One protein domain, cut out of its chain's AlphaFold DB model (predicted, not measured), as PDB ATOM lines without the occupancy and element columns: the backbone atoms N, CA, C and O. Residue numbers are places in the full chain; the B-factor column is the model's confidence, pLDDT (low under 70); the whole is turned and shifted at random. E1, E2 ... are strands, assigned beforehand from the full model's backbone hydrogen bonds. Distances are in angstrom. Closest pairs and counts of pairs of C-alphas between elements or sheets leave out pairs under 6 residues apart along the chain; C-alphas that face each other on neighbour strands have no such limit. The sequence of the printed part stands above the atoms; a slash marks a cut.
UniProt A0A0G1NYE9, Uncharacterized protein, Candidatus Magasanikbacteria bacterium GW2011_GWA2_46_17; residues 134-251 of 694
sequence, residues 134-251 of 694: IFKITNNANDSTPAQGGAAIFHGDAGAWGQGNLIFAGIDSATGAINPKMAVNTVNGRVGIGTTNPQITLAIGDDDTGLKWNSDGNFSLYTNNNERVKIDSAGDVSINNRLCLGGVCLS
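AT A GLANCE: This is residues 134 to 251 of the 694 residues of an uncharacterized protein of Candidatus Magasanikbacteria bacterium GW2011_GWA2_46_17 (UniProt A0A0G1NYE9). The model is one long, strongly twisted sheet of ten strands, E1 to E10, laid side by side in the order of the chain, with no named helix on either face. Beyond E10, at one edge of this sheet, a small separate hairpin of two short strands, E11 and E12, follows. The printed part has 118 residues with twelve named strands, and under half of the residues, 58, are in them; the class is all strand. The large sheet is mixed: two meanders, E1 to E5 and E6 to E10, each strand the antiparallel neighbour of the one before, join where E5 and E6 run parallel. The whole is loose, with a radius of gyration of the C-alphas of 18.9 A, and flat in outline, spanning 56 by 35 by 19 A.

HOW THE PARTS SIT: E1, residues 134 to 137, is an edge strand and forms a hairpin with E2, residues 150 to 155; N 135 and O 153 are 3.0 A apart, within hydrogen-bond range. E2 and E3, residues 165 to 171, are an antiparallel hairpin at 162 degrees, with N 154 and O 167 at 2.9 A. E4, residues 178 to 185, forms a hairpin with E3, with N 168 and O 182 at 2.8 A, and bends by 80 degrees at residue 181. The next hairpin joins E4 to E5, residues 191 to 193, and here the C-alphas that face each other lie in residues 181 to 184 of E4; N 183 and O 192 are 2.8 A apart. E5 and E6, residues 202 to 204, are parallel, with 14 degrees between their directions; N 193 and O 203 are 2.8 A apart. E6 and E7, residues 210 to 215, form a hairpin at 163 degrees, with N 202 and O 211 at 2.8 A. E7 and E8, residues 218 to 223, form another at 150 degrees, with N 212 and O 220 at 2.8 A. E8 and E9, residues 226 to 231, follow at 151 degrees as a hairpin, with N 221 and O 229 at 2.8 A. E10, residues 237 to 239, is the other edge strand and forms a hairpin with E9, with N 230 and O 238 at 2.9 A. E11, residues 243 to 245, and E10 meet only through their link. E11 and E12, residues 248 to 250, form an antiparallel hairpin at 155 degrees, with N 245 and O 248 at 2.8 A. E12 is apart from E10, and E1 is apart from E3.

IN THESE COORDINATES: E1 begins at C-alpha 134, (245.533, 186.553, 258.894), and is 9.5 A long. E2 is 16.5 A long, E3 16.6 A, and E4, the longest strand by residues with 8, 16.8 A. E5 begins at C-alpha 191, (240.073, 174.033, 272.502); its centre is the nearest to the mean of the C-alphas, at 2.1 A. E5 and E6 have three residues each. E7 is 15.7 A long, E8 16.8 A and E9 14.7 A. E10, E11 and E12 have three residues each, and E12 ends at C-alpha 250, (243.065, 146.848, 290.712).

THE WHOLE: The two C-alphas farthest apart, those of Asp 143 and Ala 234, are 57.9 A apart. From edge to edge of the large sheet the strands' lines turn by 92 degrees. The printed part has no cut. The link from E1 to E2, residues 138 to 149, is long. Confidence is under 70 in 23 residues: residue 134, residues 136 to 149 and residues 156 to 163; the mean pLDDT of the printed part is 84.1.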
ATOM      1  N   ILE A 134     244.321 187.256 258.455       63.69
ATOM      2  CA  ILE A 134     245.533 186.553 258.894       63.69
ATOM      3  C   ILE A 134     246.462 187.547 259.581       63.69
ATOM      4  O   ILE A 134     247.003 188.453 258.953       63.69
ATOM      5  N   PHE A 135     246.728 187.336 260.867       76.44
ATOM      6  CA  PHE A 135     247.855 187.985 261.524       76.44
ATOM      7  C   PHE A 135     249.066 187.053 261.438       76.44
ATOM      8  O   PHE A 135     249.164 186.050 262.152       76.44
ATOM      9  N   LYS A 136     249.977 187.353 260.509       68.44
ATOM     10  CA  LYS A 136     251.158 186.531 260.229       68.44
ATOM     11  C   LYS A 136     252.389 187.117 260.918       68.44
ATOM     12  O   LYS A 136     252.779 188.245 260.638       68.44
ATOM     13  N   ILE A 137     253.060 186.327 261.755       68.94
ATOM     14  CA  ILE A 137     254.386 186.669 262.276       68.94
ATOM     15  C   ILE A 137     255.405 185.770 261.574       68.94
ATOM     16  O   ILE A 137     255.689 184.649 261.996       68.94
ATOM     17  N   THR A 138     255.958 186.250 260.464       61.81
ATOM     18  CA  THR A 138     257.088 185.579 259.810       61.81
ATOM     19  C   THR A 138     258.401 186.047 260.404       61.81
ATOM     20  O   THR A 138     258.654 187.247 260.488       61.81
ATOM     21  N   ASN A 139     259.281 185.104 260.738       59.47
ATOM     22  CA  ASN A 139     260.696 185.419 260.858       59.47
ATOM     23  C   ASN A 139     261.238 185.663 259.441       59.47
ATOM     24  O   ASN A 139     261.113 184.802 258.577       59.47
ATOM     25  N   ASN A 140     261.797 186.845 259.181       53.59
ATOM     26  CA  ASN A 140     262.231 187.257 257.843       53.59
ATOM     27  C   ASN A 140     263.541 186.575 257.383       53.59
ATOM     28  O   ASN A 140     264.053 186.883 256.313       53.59
ATOM     29  N   ALA A 141     264.099 185.648 258.169       56.91
ATOM     30  CA  ALA A 141     265.317 184.895 257.846       56.91
ATOM     31  C   ALA A 141     265.052 183.658 256.954       56.91
ATOM     32  O   ALA A 141     265.683 182.618 257.117       56.91
ATOM     33  N   ASN A 142     264.097 183.750 256.024       48.78
ATOM     34  CA  ASN A 142     263.623 182.629 255.202       48.78
ATOM     35  C   ASN A 142     264.527 182.272 254.001       48.78
ATOM     36  O   ASN A 142     264.052 181.645 253.059       48.78
ATOM     37  N   ASP A 143     265.817 182.622 254.022       55.72
ATOM     38  CA  ASP A 143     266.787 182.100 253.044       55.72
ATOM     39  C   ASP A 143     267.529 180.844 253.534       55.72
ATOM     40  O   ASP A 143     268.197 180.177 252.744       55.72
ATOM     41  N   SER A 144     267.399 180.475 254.816       50.91
ATOM     42  CA  SER A 144     268.102 179.307 255.336       50.91
ATOM     43  C   SER A 144     267.383 178.033 254.904       50.91
ATOM     44  O   SER A 144     266.248 177.798 255.307       50.91
ATOM     45  N   THR A 145     268.042 177.182 254.122       57.88
ATOM     46  CA  THR A 145     267.649 175.783 253.929       57.88
ATOM     47  C   THR A 145     268.101 174.951 255.136       57.88
ATOM     48  O   THR A 145     269.309 174.911 255.394       57.88
ATOM     49  N   PRO A 146     267.196 174.255 255.855       58.69
ATOM     50  CA  PRO A 146     265.761 174.104 255.594       58.69
ATOM     51  C   PRO A 146     264.932 175.291 256.105       58.69
ATOM     52  O   PRO A 146     265.200 175.843 257.173       58.69
ATOM     53  N   ALA A 147     263.916 175.654 255.321       57.56
ATOM     54  CA  ALA A 147     263.089 176.828 255.546       57.56
ATOM     55  C   ALA A 147     262.459 176.788 256.952       57.56
ATOM     56  O   ALA A 147     261.776 175.837 257.330       57.56
ATOM     57  N   GLN A 148     262.737 177.810 257.764       58.62
ATOM     58  CA  GLN A 148     262.272 177.860 259.149       58.62
ATOM     59  C   GLN A 148     260.788 178.252 259.163       58.62
ATOM     60  O   GLN A 148     260.385 179.231 258.536       58.62
ATOM     61  N   GLY A 149     259.946 177.449 259.818       60.69
ATOM     62  CA  GLY A 149     258.493 177.645 259.831       60.69
ATOM     63  C   GLY A 149     258.081 178.972 260.481       60.69
ATOM     64  O   GLY A 149     258.612 179.362 261.520       60.69
ATOM     65  N   GLY A 150     257.124 179.672 259.869       71.06
ATOM     66  CA  GLY A 150     256.496 180.861 260.459       71.06
ATOM     67  C   GLY A 150     255.350 180.488 261.404       71.06
ATOM     68  O   GLY A 150     254.807 179.389 261.304       71.06
ATOM     69  N   ALA A 151     254.947 181.406 262.286       76.62
ATOM     70  CA  ALA A 151     253.729 181.267 263.085       76.62
ATOM     71  C   ALA A 151     252.659 182.232 262.565       76.62
ATOM     72  O   ALA A 151     252.943 183.391 262.249       76.62
ATOM     73  N   ALA A 152     251.419 181.766 262.471       78.56
ATOM     74  CA  ALA A 152     250.296 182.609 262.093       78.56
ATOM     75  C   ALA A 152     249.090 182.362 262.987       78.56
ATOM     76  O   ALA A 152     248.870 181.250 263.478       78.56
ATOM     77  N   ILE A 153     248.330 183.436 263.179       84.19
ATOM     78  CA  ILE A 153     247.037 183.435 263.842       84.19
ATOM     79  C   ILE A 153     245.985 183.666 262.761       84.19
ATOM     80  O   ILE A 153     246.001 184.696 262.081       84.19
ATOM     81  N   PHE A 154     245.086 182.701 262.599       78.31
ATOM     82  CA  PHE A 154     243.973 182.777 261.659       78.31
ATOM     83  C   PHE A 154     242.677 182.995 262.430       78.31
ATOM     84  O   PHE A 154     242.436 182.321 263.431       78.31
ATOM     85  N   HIS A 155     241.837 183.896 261.928       77.62
ATOM     86  CA  HIS A 155     240.438 183.995 262.320       77.62
ATOM     87  C   HIS A 155     239.587 183.662 261.090       77.62
ATOM     88  O   HIS A 155     239.567 184.427 260.124       77.62
ATOM     89  N   GLY A 156     238.990 182.467 261.086       64.38
ATOM     90  CA  GLY A 156     238.251 181.935 259.941       64.38
ATOM     91  C   GLY A 156     236.758 182.243 259.966       64.38
ATOM     92  O   GLY A 156     236.088 181.946 260.956       64.38
ATOM     93  N   ASP A 157     236.237 182.747 258.845       57.97
ATOM     94  CA  ASP A 157     234.801 182.773 258.560       57.97
ATOM     95  C   ASP A 157     234.255 181.349 258.343       57.97
ATOM     96  O   ASP A 157     234.987 180.387 258.076       57.97
ATOM     97  N   ALA A 158     232.940 181.196 258.485       53.62
ATOM     98  CA  ALA A 158     232.249 179.922 258.351       53.62
ATOM     99  C   ALA A 158     232.387 179.329 256.934       53.62
ATOM    100  O   ALA A 158     231.738 179.799 256.008       53.62
ATOM    101  N   GLY A 159     233.174 178.256 256.765       57.78
ATOM    102  CA  GLY A 159     233.125 177.442 255.539       57.78
ATOM    103  C   GLY A 159     234.388 176.655 255.192       57.78
ATOM    104  O   GLY A 159     234.274 175.516 254.760       57.78
ATOM    105  N   ALA A 160     235.584 177.204 255.426       56.12
ATOM    106  CA  ALA A 160     236.822 176.575 254.938       56.12
ATOM    107  C   ALA A 160     237.635 175.816 256.010       56.12
ATOM    108  O   ALA A 160     238.400 174.922 255.664       56.12
ATOM    109  N   TRP A 161     237.472 176.134 257.304       58.97
ATOM    110  CA  TRP A 161     238.339 175.607 258.385       58.97
ATOM    111  C   TRP A 161     237.602 175.282 259.696       58.97
ATOM    112  O   TRP A 161     238.199 175.267 260.776       58.97
ATOM    113  N   GLY A 162     236.296 175.024 259.610       56.91
ATOM    114  CA  GLY A 162     235.412 174.985 260.776       56.91
ATOM    115  C   GLY A 162     235.061 176.405 261.229       56.91
ATOM    116  O   GLY A 162     235.891 177.311 261.226       56.91
ATOM    117  N   GLN A 163     233.786 176.626 261.525       64.19
ATOM    118  CA  GLN A 163     233.230 177.955 261.764       64.19
ATOM    119  C   GLN A 163     233.890 178.633 262.974       64.19
ATOM    120  O   GLN A 163     233.925 178.050 264.055       64.19
ATOM    121  N   GLY A 164     234.383 179.864 262.800       70.50
ATOM    122  CA  GLY A 164     234.796 180.719 263.913       70.50
ATOM    123  C   GLY A 164     236.001 180.200 264.693       70.50
ATOM    124  O   GLY A 164     236.114 180.451 265.886       70.50
ATOM    125  N   ASN A 165     236.908 179.443 264.090       81.69
ATOM    126  CA  ASN A 165     238.086 178.996 264.825       81.69
ATOM    127  C   ASN A 165     239.144 180.116 264.899       81.69
ATOM    128  O   ASN A 165     239.507 180.701 263.874       81.69
ATOM    129  N   LEU A 166     239.678 180.378 266.098       89.94
ATOM    130  CA  LEU A 166     240.955 181.072 266.282       89.94
ATOM    131  C   LEU A 166     242.064 180.023 266.234       89.94
ATOM    132  O   LEU A 166     242.185 179.206 267.148       89.94
ATOM    133  N   ILE A 167     242.860 180.024 265.170       86.69
ATOM    134  CA  ILE A 167     243.854 178.976 264.923       86.69
ATOM    135  C   ILE A 167     245.256 179.546 265.070       86.69
ATOM    136  O   ILE A 167     245.629 180.486 264.372       86.69
ATOM    137  N   PHE A 168     246.055 178.914 265.921       89.94
ATOM    138  CA  PHE A 168     247.499 179.073 265.989       89.94
ATOM    139  C   PHE A 168     248.131 177.933 265.199       89.94
ATOM    140  O   PHE A 168     248.028 176.763 265.580       89.94
ATOM    141  N   ALA A 169     248.784 178.260 264.093       86.75
ATOM    142  CA  ALA A 169     249.392 177.258 263.232       86.75
ATOM    143  C   ALA A 169     250.843 177.591 262.910       86.75
ATOM    144  O   ALA A 169     251.237 178.757 262.804       86.75
ATOM    145  N   GLY A 170     251.621 176.530 262.712       85.44
ATOM    146  CA  GLY A 170     252.863 176.632 261.965       85.44
ATOM    147  C   GLY A 170     252.541 176.721 260.478       85.44
ATOM    148  O   GLY A 170     251.627 176.048 260.004       85.44
ATOM    149  N   ILE A 171     253.286 177.538 259.749       79.06
ATOM    150  CA  ILE A 171     253.266 177.545 258.289       79.06
ATOM    151  C   ILE A 171     254.525 176.825 257.828       79.06
ATOM    152  O   ILE A 171     255.635 177.281 258.122       79.06
ATOM    153  N   ASP A 172     254.345 175.721 257.111       77.88
ATOM    154  CA  ASP A 172     255.423 175.112 256.344       77.88
ATOM    155  C   ASP A 172     255.823 176.092 255.238       77.88
ATOM    156  O   ASP A 172     255.033 176.435 254.361       77.88
ATOM    157  N   SER A 173     257.044 176.603 255.312       71.31
ATOM    158  CA  SER A 173     257.557 177.598 254.376       71.31
ATOM    159  C   SER A 173     257.880 177.020 252.997       71.31
ATOM    160  O   SER A 173     257.953 177.796 252.047       71.31
ATOM    161  N   ALA A 174     258.027 175.698 252.861       75.19
ATOM    162  CA  ALA A 174     258.255 175.041 251.577       75.19
ATOM    163  C   ALA A 174     256.948 174.798 250.809       75.19
ATOM    164  O   ALA A 174     256.895 175.005 249.600       75.19
ATOM    165  N   THR A 175     255.892 174.369 251.505       78.75
ATOM    166  CA  THR A 175     254.607 174.000 250.877       78.75
ATOM    167  C   THR A 175     253.518 175.059 251.041       78.75
ATOM    168  O   THR A 175     252.487 174.994 250.377       78.75
ATOM    169  N   GLY A 176     253.709 176.021 251.945       76.56
ATOM    170  CA  GLY A 176     252.654 176.927 252.392       76.56
ATOM    171  C   GLY A 176     251.589 176.242 253.254       76.56
ATOM    172  O   GLY A 176     250.623 176.899 253.642       76.56
ATOM    173  N   ALA A 177     251.741 174.947 253.564       80.69
ATOM    174  CA  ALA A 177     250.754 174.200 254.324       80.69
ATOM    175  C   ALA A 177     250.621 174.767 255.742       80.69
ATOM    176  O   ALA A 177     251.596 174.937 256.479       80.69
ATOM    177  N   ILE A 178     249.380 175.041 256.128       77.81
ATOM    178  CA  ILE A 178     249.020 175.427 257.486       77.81
ATOM    179  C   ILE A 178     248.945 174.138 258.304       77.81
ATOM    180  O   ILE A 178     248.172 173.240 257.982       77.81
ATOM    181  N   ASN A 179     249.745 174.044 259.362       85.19
ATOM    182  CA  ASN A 179     249.734 172.936 260.309       85.19
ATOM    183  C   ASN A 179     249.199 173.450 261.658       85.19
ATOM    184  O   ASN A 179     249.973 174.026 262.438       85.19
ATOM    185  N   PRO A 180     247.884 173.307 261.917       86.69
ATOM    186  CA  PRO A 180     247.254 173.767 263.147       86.69
ATOM    187  C   PRO A 180     247.920 173.129 264.362       86.69
ATOM    188  O   PRO A 180     248.015 171.908 264.472       86.69
ATOM    189  N   LYS A 181     248.400 173.962 265.283       92.75
ATOM    190  CA  LYS A 181     248.979 173.511 266.555       92.75
ATOM    191  C   LYS A 181     247.994 173.673 267.694       92.75
ATOM    192  O   LYS A 181     247.936 172.807 268.558       92.75
ATOM    193  N   MET A 182     247.195 174.732 267.661       95.38
ATOM    194  CA  MET A 182     246.103 174.960 268.594       95.38
ATOM    195  C   MET A 182     244.947 175.634 267.858       95.38
ATOM    196  O   MET A 182     245.171 176.543 267.063       95.38
ATOM    197  N   ALA A 183     243.722 175.212 268.125       92.81
ATOM    198  CA  ALA A 183     242.510 175.831 267.616       92.81
ATOM    199  C   ALA A 183     241.556 176.094 268.781       92.81
ATOM    200  O   ALA A 183     241.326 175.213 269.603       92.81
ATOM    201  N   VAL A 184     240.992 177.293 268.856       94.75
ATOM    202  CA  VAL A 184     239.871 177.601 269.746       94.75
ATOM    203  C   VAL A 184     238.634 177.714 268.880       94.75
ATOM    204  O   VAL A 184     238.539 178.626 268.061       94.75
ATOM    205  N   ASN A 185     237.693 176.798 269.058       91.75
ATOM    206  CA  ASN A 185     236.397 176.864 268.415       91.75
ATOM    207  C   ASN A 185     235.538 177.899 269.130       91.75
ATOM    208  O   ASN A 185     235.065 177.665 270.238       91.75
ATOM    209  N   THR A 186     235.358 179.069 268.516       89.62
ATOM    210  CA  THR A 186     234.619 180.162 269.168       89.62
ATOM    211  C   THR A 186     233.112 179.932 269.187       89.62
ATOM    212  O   THR A 186     232.427 180.572 269.978       89.62
ATOM    213  N   VAL A 187     232.588 178.997 268.385       88.50
ATOM    214  CA  VAL A 187     231.155 178.670 268.373       88.50
ATOM    215  C   VAL A 187     230.767 177.885 269.626       88.50
ATOM    216  O   VAL A 187     229.741 178.172 270.235       88.50
ATOM    217  N   ASN A 188     231.577 176.901 270.028       91.50
ATOM    218  CA  ASN A 188     231.282 176.044 271.185       91.50
ATOM    219  C   ASN A 188     232.247 176.223 272.374       91.50
ATOM    220  O   ASN A 188     232.087 175.551 273.392       91.50
ATOM    221  N   GLY A 189     233.243 177.106 272.256       94.19
ATOM    222  CA  GLY A 189     234.232 177.416 273.292       94.19
ATOM    223  C   GLY A 189     235.293 176.336 273.525       94.19
ATOM    224  O   GLY A 189     236.056 176.439 274.484       94.19
ATOM    225  N   ARG A 190     235.346 175.286 272.696       96.19
ATOM    226  CA  ARG A 190     236.275 174.162 272.877       96.19
ATOM    227  C   ARG A 190     237.654 174.472 272.314       96.19
ATOM    228  O   ARG A 190     237.793 175.197 271.333       96.19
ATOM    229  N   VAL A 191     238.676 173.868 272.905       97.06
ATOM    230  CA  VAL A 191     240.073 174.033 272.502       97.06
ATOM    231  C   VAL A 191     240.611 172.705 271.982       97.06
ATOM    232  O   VAL A 191     240.451 171.670 272.615       97.06
ATOM    233  N   GLY A 192     241.256 172.726 270.825       96.31
ATOM    234  CA  GLY A 192     242.015 171.611 270.275       96.31
ATOM    235  C   GLY A 192     243.503 171.937 270.262       96.31
ATOM    236  O   GLY A 192     243.881 173.043 269.884       96.31
ATOM    237  N   ILE A 193     244.361 170.993 270.640       96.56
ATOM    238  CA  ILE A 193     245.816 171.056 270.448       96.56
ATOM    239  C   ILE A 193     246.198 169.912 269.511       96.56
ATOM    240  O   ILE A 193     245.990 168.750 269.838       96.56
ATOM    241  N   GLY A 194     246.724 170.227 268.327       93.62
ATOM    242  CA  GLY A 194     246.977 169.244 267.264       93.62
ATOM    243  C   GLY A 194     245.726 168.764 266.513       93.62
ATOM    244  O   GLY A 194     245.850 167.970 265.589       93.62
ATOM    245  N   THR A 195     244.544 169.285 266.855       92.69
ATOM    246  CA  THR A 195     243.274 169.072 266.146       92.69
ATOM    247  C   THR A 195     242.574 170.412 265.908       92.69
ATOM    248  O   THR A 195     242.730 171.349 266.694       92.69
ATOM    249  N   THR A 196     241.787 170.519 264.837       92.31
ATOM    250  CA  THR A 196     240.914 171.676 264.554       92.31
ATOM    251  C   THR A 196     239.440 171.408 264.840       92.31
ATOM    252  O   THR A 196     238.627 172.327 264.745       92.31
ATOM    253  N   ASN A 197     239.083 170.175 265.211       92.88
ATOM    254  CA  ASN A 197     237.700 169.766 265.444       92.88
ATOM    255  C   ASN A 197     237.507 169.155 266.845       92.88
ATOM    256  O   ASN A 197     237.119 167.999 266.940       92.88
ATOM    257  N   PRO A 198     237.787 169.874 267.946       95.88
ATOM    258  CA  PRO A 198     237.664 169.308 269.291       95.88
ATOM    259  C   PRO A 198     236.213 168.890 269.619       95.88
ATOM    260  O   PRO A 198     235.289 169.712 269.644       95.88
ATOM    261  N   GLN A 199     236.004 167.609 269.934       96.38
ATOM    262  CA  GLN A 199     234.727 167.047 270.397       96.38
ATOM    263  C   GLN A 199     234.537 167.143 271.921       96.38
ATOM    264  O   GLN A 199     233.416 166.989 272.416       96.38
ATOM    265  N   ILE A 200     235.593 167.472 272.666       97.56
ATOM    266  CA  ILE A 200     235.579 167.714 274.118       97.56
ATOM    267  C   ILE A 200     236.137 169.107 274.457       97.56
ATOM    268  O   ILE A 200     236.615 169.813 273.576       97.56
ATOM    269  N   THR A 201     236.038 169.536 275.722       97.56
ATOM    270  CA  THR A 201     236.412 170.900 276.159       97.56
ATOM    271  C   THR A 201     237.850 171.270 275.798       97.56
ATOM    272  O   THR A 201     238.077 172.349 275.256       97.56
ATOM    273  N   LEU A 202     238.799 170.373 276.062       98.00
ATOM    274  CA  LEU A 202     240.180 170.454 275.611       98.00
ATOM    275  C   LEU A 202     240.583 169.107 275.004       98.00
ATOM    276  O   LEU A 202     240.843 168.162 275.746       98.00
ATOM    277  N   ALA A 203     240.643 169.030 273.677       97.94
ATOM    278  CA  ALA A 203     241.135 167.862 272.946       97.94
ATOM    279  C   ALA A 203     242.630 168.019 272.605       97.94
ATOM    280  O   ALA A 203     243.086 169.121 272.294       97.94
ATOM    281  N   ILE A 204     243.407 166.940 272.684       97.69
ATOM    282  CA  ILE A 204     244.863 166.917 272.516       97.69
ATOM    283  C   ILE A 204     245.249 165.727 271.627       97.69
ATOM    284  O   ILE A 204     245.068 164.574 272.008       97.69
ATOM    285  N   GLY A 205     245.860 166.009 270.475       95.94
ATOM    286  CA  GLY A 205     246.374 165.018 269.523       95.94
ATOM    287  C   GLY A 205     245.327 164.489 268.538       95.94
ATOM    288  O   GLY A 205     245.613 164.410 267.347       95.94
ATOM    289  N   ASP A 206     244.124 164.191 269.018       95.50
ATOM    290  CA  ASP A 206     242.936 163.844 268.233       95.50
ATOM    291  C   ASP A 206     241.750 164.728 268.670       95.50
ATOM    292  O   ASP A 206     241.945 165.753 269.329       95.50
ATOM    293  N   ASP A 207     240.528 164.400 268.257       96.62
ATOM    294  CA  ASP A 207     239.339 165.180 268.575       96.62
ATOM    295  C   ASP A 207     238.630 164.804 269.890       96.62
ATOM    296  O   ASP A 207     237.795 165.586 270.349       96.62
ATOM    297  N   ASP A 208     238.972 163.695 270.551       97.06
ATOM    298  CA  ASP A 208     238.213 163.161 271.696       97.06
ATOM    299  C   ASP A 208     239.061 162.690 272.904       97.06
ATOM    300  O   ASP A 208     238.514 162.238 273.918       97.06
ATOM    301  N   THR A 209     240.382 162.854 272.845       98.00
ATOM    302  CA  THR A 209     241.345 162.608 273.924       98.00
ATOM    303  C   THR A 209     241.743 163.920 274.591       98.00
ATOM    304  O   THR A 209     242.132 164.870 273.922       98.00
ATOM    305  N   GLY A 210     241.685 164.007 275.922       98.00
ATOM    306  CA  GLY A 210     242.063 165.212 276.668       98.00
ATOM    307  C   GLY A 210     241.192 165.471 277.896       98.00
ATOM    308  O   GLY A 210     240.779 164.540 278.583       98.00
ATOM    309  N   LEU A 211     240.935 166.742 278.207       98.31
ATOM    310  CA  LEU A 211     240.193 167.161 279.399       98.31
ATOM    311  C   LEU A 211     238.782 167.616 279.023       98.31
ATOM    312  O   LEU A 211     238.596 168.499 278.184       98.31
ATOM    313  N   LYS A 212     237.776 167.040 279.676       98.12
ATOM    314  CA  LYS A 212     236.371 167.369 279.465       98.12
ATOM    315  C   LYS A 212     235.779 167.965 280.733       98.12
ATOM    316  O   LYS A 212     235.746 167.333 281.787       98.12
ATOM    317  N   TRP A 213     235.270 169.180 280.603       97.81
ATOM    318  CA  TRP A 213     234.378 169.767 281.587       97.81
ATOM    319  C   TRP A 213     232.963 169.260 281.302       97.81
ATOM    320  O   TRP A 213     232.387 169.586 280.263       97.81
ATOM    321  N   ASN A 214     232.436 168.395 282.170       95.81
ATOM    322  CA  ASN A 214     231.130 167.770 281.956       95.81
ATOM    323  C   ASN A 214     229.986 168.678 282.412       95.81
ATOM    324  O   ASN A 214     228.975 168.805 281.725       95.81
ATOM    325  N   SER A 215     230.157 169.286 283.583       97.38
ATOM    326  CA  SER A 215     229.245 170.237 284.218       97.38
ATOM    327  C   SER A 215     229.967 170.918 285.383       97.38
ATOM    328  O   SER A 215     231.114 170.585 285.693       97.38
ATOM    329  N   ASP A 216     229.323 171.880 286.044       97.50
ATOM    330  CA  ASP A 216     229.889 172.500 287.244       97.50
ATOM    331  C   ASP A 216     230.262 171.447 288.306       97.50
ATOM    332  O   ASP A 216     229.549 170.456 288.501       97.50
ATOM    333  N   GLY A 217     231.441 171.612 288.907       95.81
ATOM    334  CA  GLY A 217     232.048 170.642 289.823       95.81
ATOM    335  C   GLY A 217     232.408 169.270 289.227       95.81
ATOM    336  O   GLY A 217     232.922 168.440 289.959       95.81
ATOM    337  N   ASN A 218     232.171 168.998 287.936       96.94
ATOM    338  CA  ASN A 218     232.423 167.690 287.320       96.94
ATOM    339  C   ASN A 218     233.468 167.782 286.198       96.94
ATOM    340  O   ASN A 218     233.212 168.316 285.110       96.94
ATOM    341  N   PHE A 219     234.636 167.192 286.435       97.50
ATOM    342  CA  PHE A 219     235.798 167.261 285.554       97.50
ATOM    343  C   PHE A 219     236.339 165.866 285.244       97.50
ATOM    344  O   PHE A 219     236.538 165.068 286.158       97.50
ATOM    345  N   SER A 220     236.614 165.581 283.968       98.00
ATOM    346  CA  SER A 220     237.055 164.251 283.541       98.00
ATOM    347  C   SER A 220     238.221 164.268 282.557       98.00
ATOM    348  O   SER A 220     238.338 165.147 281.703       98.00
ATOM    349  N   LEU A 221     239.048 163.225 282.631       98.00
ATOM    350  CA  LEU A 221     240.057 162.863 281.636       98.00
ATOM    351  C   LEU A 221     239.459 161.840 280.664       98.00
ATOM    352  O   LEU A 221     238.969 160.797 281.095       98.00
ATOM    353  N   TYR A 222     239.544 162.111 279.365       97.75
ATOM    354  CA  TYR A 222     239.079 161.241 278.284       97.75
ATOM    355  C   TYR A 222     240.247 160.765 277.414       97.75
ATOM    356  O   TYR A 222     241.219 161.491 277.218       97.75
ATOM    357  N   THR A 223     240.139 159.554 276.868       97.56
ATOM    358  CA  THR A 223     241.005 159.072 275.775       97.56
ATOM    359  C   THR A 223     240.174 158.223 274.817       97.56
ATOM    360  O   THR A 223     239.480 157.321 275.306       97.56
ATOM    361  N   ASN A 224     240.281 158.429 273.505       96.19
ATOM    362  CA  ASN A 224     239.497 157.710 272.492       96.19
ATOM    363  C   ASN A 224     238.002 157.694 272.854       96.19
ATOM    364  O   ASN A 224     237.407 156.621 273.012       96.19
ATOM    365  N   ASN A 225     237.449 158.872 273.147       96.06
ATOM    366  CA  ASN A 225     236.063 159.099 273.577       96.06
ATOM    367  C   ASN A 225     235.599 158.326 274.834       96.06
ATOM    368  O   ASN A 225     234.404 158.232 275.110       96.06
ATOM    369  N   ASN A 226     236.519 157.769 275.625       96.31
ATOM    370  CA  ASN A 226     236.194 157.036 276.846       96.31
ATOM    371  C   ASN A 226     236.674 157.795 278.084       96.31
ATOM    372  O   ASN A 226     237.856 158.130 278.188       96.31
ATOM    373  N   GLU A 227     235.774 158.017 279.044       96.75
ATOM    374  CA  GLU A 227     236.110 158.602 280.345       96.75
ATOM    375  C   GLU A 227     237.044 157.658 281.114       96.75
ATOM    376  O   GLU A 227     236.731 156.483 281.306       96.75
ATOM    377  N   ARG A 228     238.199 158.163 281.554       95.06
ATOM    378  CA  ARG A 228     239.215 157.407 282.303       95.06
ATOM    379  C   ARG A 228     239.194 157.720 283.785       95.06
ATOM    380  O   ARG A 228     239.236 156.803 284.600       95.06
ATOM    381  N   VAL A 229     239.150 159.008 284.101       95.81
ATOM    382  CA  VAL A 229     239.134 159.537 285.463       95.81
ATOM    383  C   VAL A 229     238.080 160.626 285.514       95.81
ATOM    384  O   VAL A 229     238.039 161.454 284.606       95.81
ATOM    385  N   LYS A 230     237.271 160.635 286.567       96.38
ATOM    386  CA  LYS A 230     236.292 161.678 286.861       96.38
ATOM    387  C   LYS A 230     236.484 162.152 288.294       96.38
ATOM    388  O   LYS A 230     236.611 161.323 289.187       96.38
ATOM    389  N   ILE A 231     236.474 163.463 288.490       97.19
ATOM    390  CA  ILE A 231     236.277 164.103 289.790       97.19
ATOM    391  C   ILE A 231     234.884 164.719 289.741       97.19
ATOM    392  O   ILE A 231     234.610 165.535 288.853       97.19
ATOM    393  N   ASP A 232     233.986 164.271 290.611       97.00
ATOM    394  CA  ASP A 232     232.630 164.809 290.677       97.00
ATOM    395  C   ASP A 232     232.507 165.985 291.657       97.00
ATOM    396  O   ASP A 232     233.469 166.401 292.308       97.00
ATOM    397  N   SER A 233     231.297 166.537 291.758       97.25
ATOM    398  CA  SER A 233     231.021 167.710 292.590       97.25
ATOM    399  C   SER A 233     231.135 167.457 294.098       97.25
ATOM    400  O   SER A 233     231.179 168.425 294.853       97.25
ATOM    401  N   ALA A 234     231.156 166.198 294.549       96.31
ATOM    402  CA  ALA A 234     231.405 165.842 295.946       96.31
ATOM    403  C   ALA A 234     232.910 165.739 296.261       96.31
ATOM    404  O   ALA A 234     233.291 165.686 297.428       96.31
ATOM    405  N   GLY A 235     233.765 165.775 295.232       93.94
ATOM    406  CA  GLY A 235     235.203 165.546 295.346       93.94
ATOM    407  C   GLY A 235     235.591 164.074 295.204       93.94
ATOM    408  O   GLY A 235     236.766 163.747 295.385       93.94
ATOM    409  N   ASP A 236     234.644 163.198 294.854       92.25
ATOM    410  CA  ASP A 236     234.910 161.777 294.681       92.25
ATOM    411  C   ASP A 236     235.643 161.530 293.358       92.25
ATOM    412  O   ASP A 236     235.287 162.062 292.300       92.25
ATOM    413  N   VAL A 237     236.687 160.696 293.416       93.38
ATOM    414  CA  VAL A 237     237.506 160.331 292.255       93.38
ATOM    415  C   VAL A 237     237.112 158.944 291.762       93.38
ATOM    416  O   VAL A 237     237.436 157.929 292.377       93.38
ATOM    417  N   SER A 238     236.457 158.890 290.606       91.25
ATOM    418  CA  SER A 238     236.103 157.644 289.923       91.25
ATOM    419  C   SER A 238     237.123 157.312 288.834       91.25
ATOM    420  O   SER A 238     237.497 158.171 288.036       91.25
ATOM    421  N   ILE A 239     237.560 156.051 288.775       91.62
ATOM    422  CA  ILE A 239     238.472 155.535 287.744       91.62
ATOM    423  C   ILE A 239     237.760 154.398 287.013       91.62
ATOM    424  O   ILE A 239     237.576 153.320 287.569       91.62
ATOM    425  N   ASN A 240     237.390 154.617 285.752       87.19
ATOM    426  CA  ASN A 240     236.523 153.713 284.977       87.19
ATOM    427  C   ASN A 240     237.246 152.484 284.391       87.19
ATOM    428  O   ASN A 240     236.822 151.931 283.377       87.19
ATOM    429  N   ASN A 241     238.378 152.069 284.964       84.50
ATOM    430  CA  ASN A 241     239.086 150.875 284.505       84.50
ATOM    431  C   ASN A 241     239.972 150.281 285.607       84.50
ATOM    432  O   ASN A 241     239.516 149.490 286.422       84.50
ATOM    433  N   ARG A 242     241.254 150.654 285.632       85.81
ATOM    434  CA  ARG A 242     242.256 150.030 286.489       85.81
ATOM    435  C   ARG A 242     243.114 151.099 287.144       85.81
ATOM    436  O   ARG A 242     243.790 151.841 286.432       85.81
ATOM    437  N   LEU A 243     243.118 151.158 288.474       86.81
ATOM    438  CA  LEU A 243     244.077 151.975 289.213       86.81
ATOM    439  C   LEU A 243     245.303 151.125 289.538       86.81
ATOM    440  O   LEU A 243     245.186 150.075 290.166       86.81
ATOM    441  N   CYS A 244     246.471 151.584 289.102       83.25
ATOM    442  CA  CYS A 244     247.750 150.970 289.424       83.25
ATOM    443  C   CYS A 244     248.493 151.815 290.464       83.25
ATOM    444  O   CYS A 244     248.932 152.916 290.141       83.25
ATOM    445  N   LEU A 245     248.670 151.302 291.682       83.56
ATOM    446  CA  LEU A 245     249.471 151.925 292.740       83.56
ATOM    447  C   LEU A 245     250.673 151.024 293.040       83.56
ATOM    448  O   LEU A 245     250.512 149.835 293.302       83.56
ATOM    449  N   GLY A 246     251.895 151.559 292.947       84.31
ATOM    450  CA  GLY A 246     253.117 150.786 293.228       84.31
ATOM    451  C   GLY A 246     253.323 149.557 292.326       84.31
ATOM    452  O   GLY A 246     253.945 148.589 292.746       84.31
ATOM    453  N   GLY A 247     252.770 149.560 291.106       86.44
ATOM    454  CA  GLY A 247     252.825 148.423 290.175       86.44
ATOM    455  C   GLY A 247     251.744 147.355 290.393       86.44
ATOM    456  O   GLY A 247     251.582 146.482 289.542       86.44
ATOM    457  N   VAL A 248     250.958 147.447 291.471       82.06
ATOM    458  CA  VAL A 248     249.775 146.607 291.699       82.06
ATOM    459  C   VAL A 248     248.563 147.305 291.123       82.06
ATOM    460  O   VAL A 248     248.353 148.491 291.357       82.06
ATOM    461  N   CYS A 249     247.758 146.573 290.369       84.25
ATOM    462  CA  CYS A 249     246.689 147.159 289.596       84.25
ATOM    463  C   CYS A 249     245.350 146.492 289.869       84.25
ATOM    464  O   CYS A 249     245.202 145.288 289.663       84.25
ATOM    465  N   LEU A 250     244.374 147.298 290.264       82.50
ATOM    466  CA  LEU A 250     243.065 146.848 290.712       82.50
ATOM    467  C   LEU A 250     242.006 147.286 289.695       82.50
ATOM    468  O   LEU A 250     241.926 148.468 289.366       82.50
ATOM    469  N   SER A 251     241.246 146.329 289.148       80.31
ATOM    470  CA  SER A 251     240.146 146.563 288.187       80.31
ATOM    471  C   SER A 251     238.823 146.956 288.854       80.31
ATOM    472  O   SER A 251     237.859 147.308 288.188       80.31
TER     473      SER A 251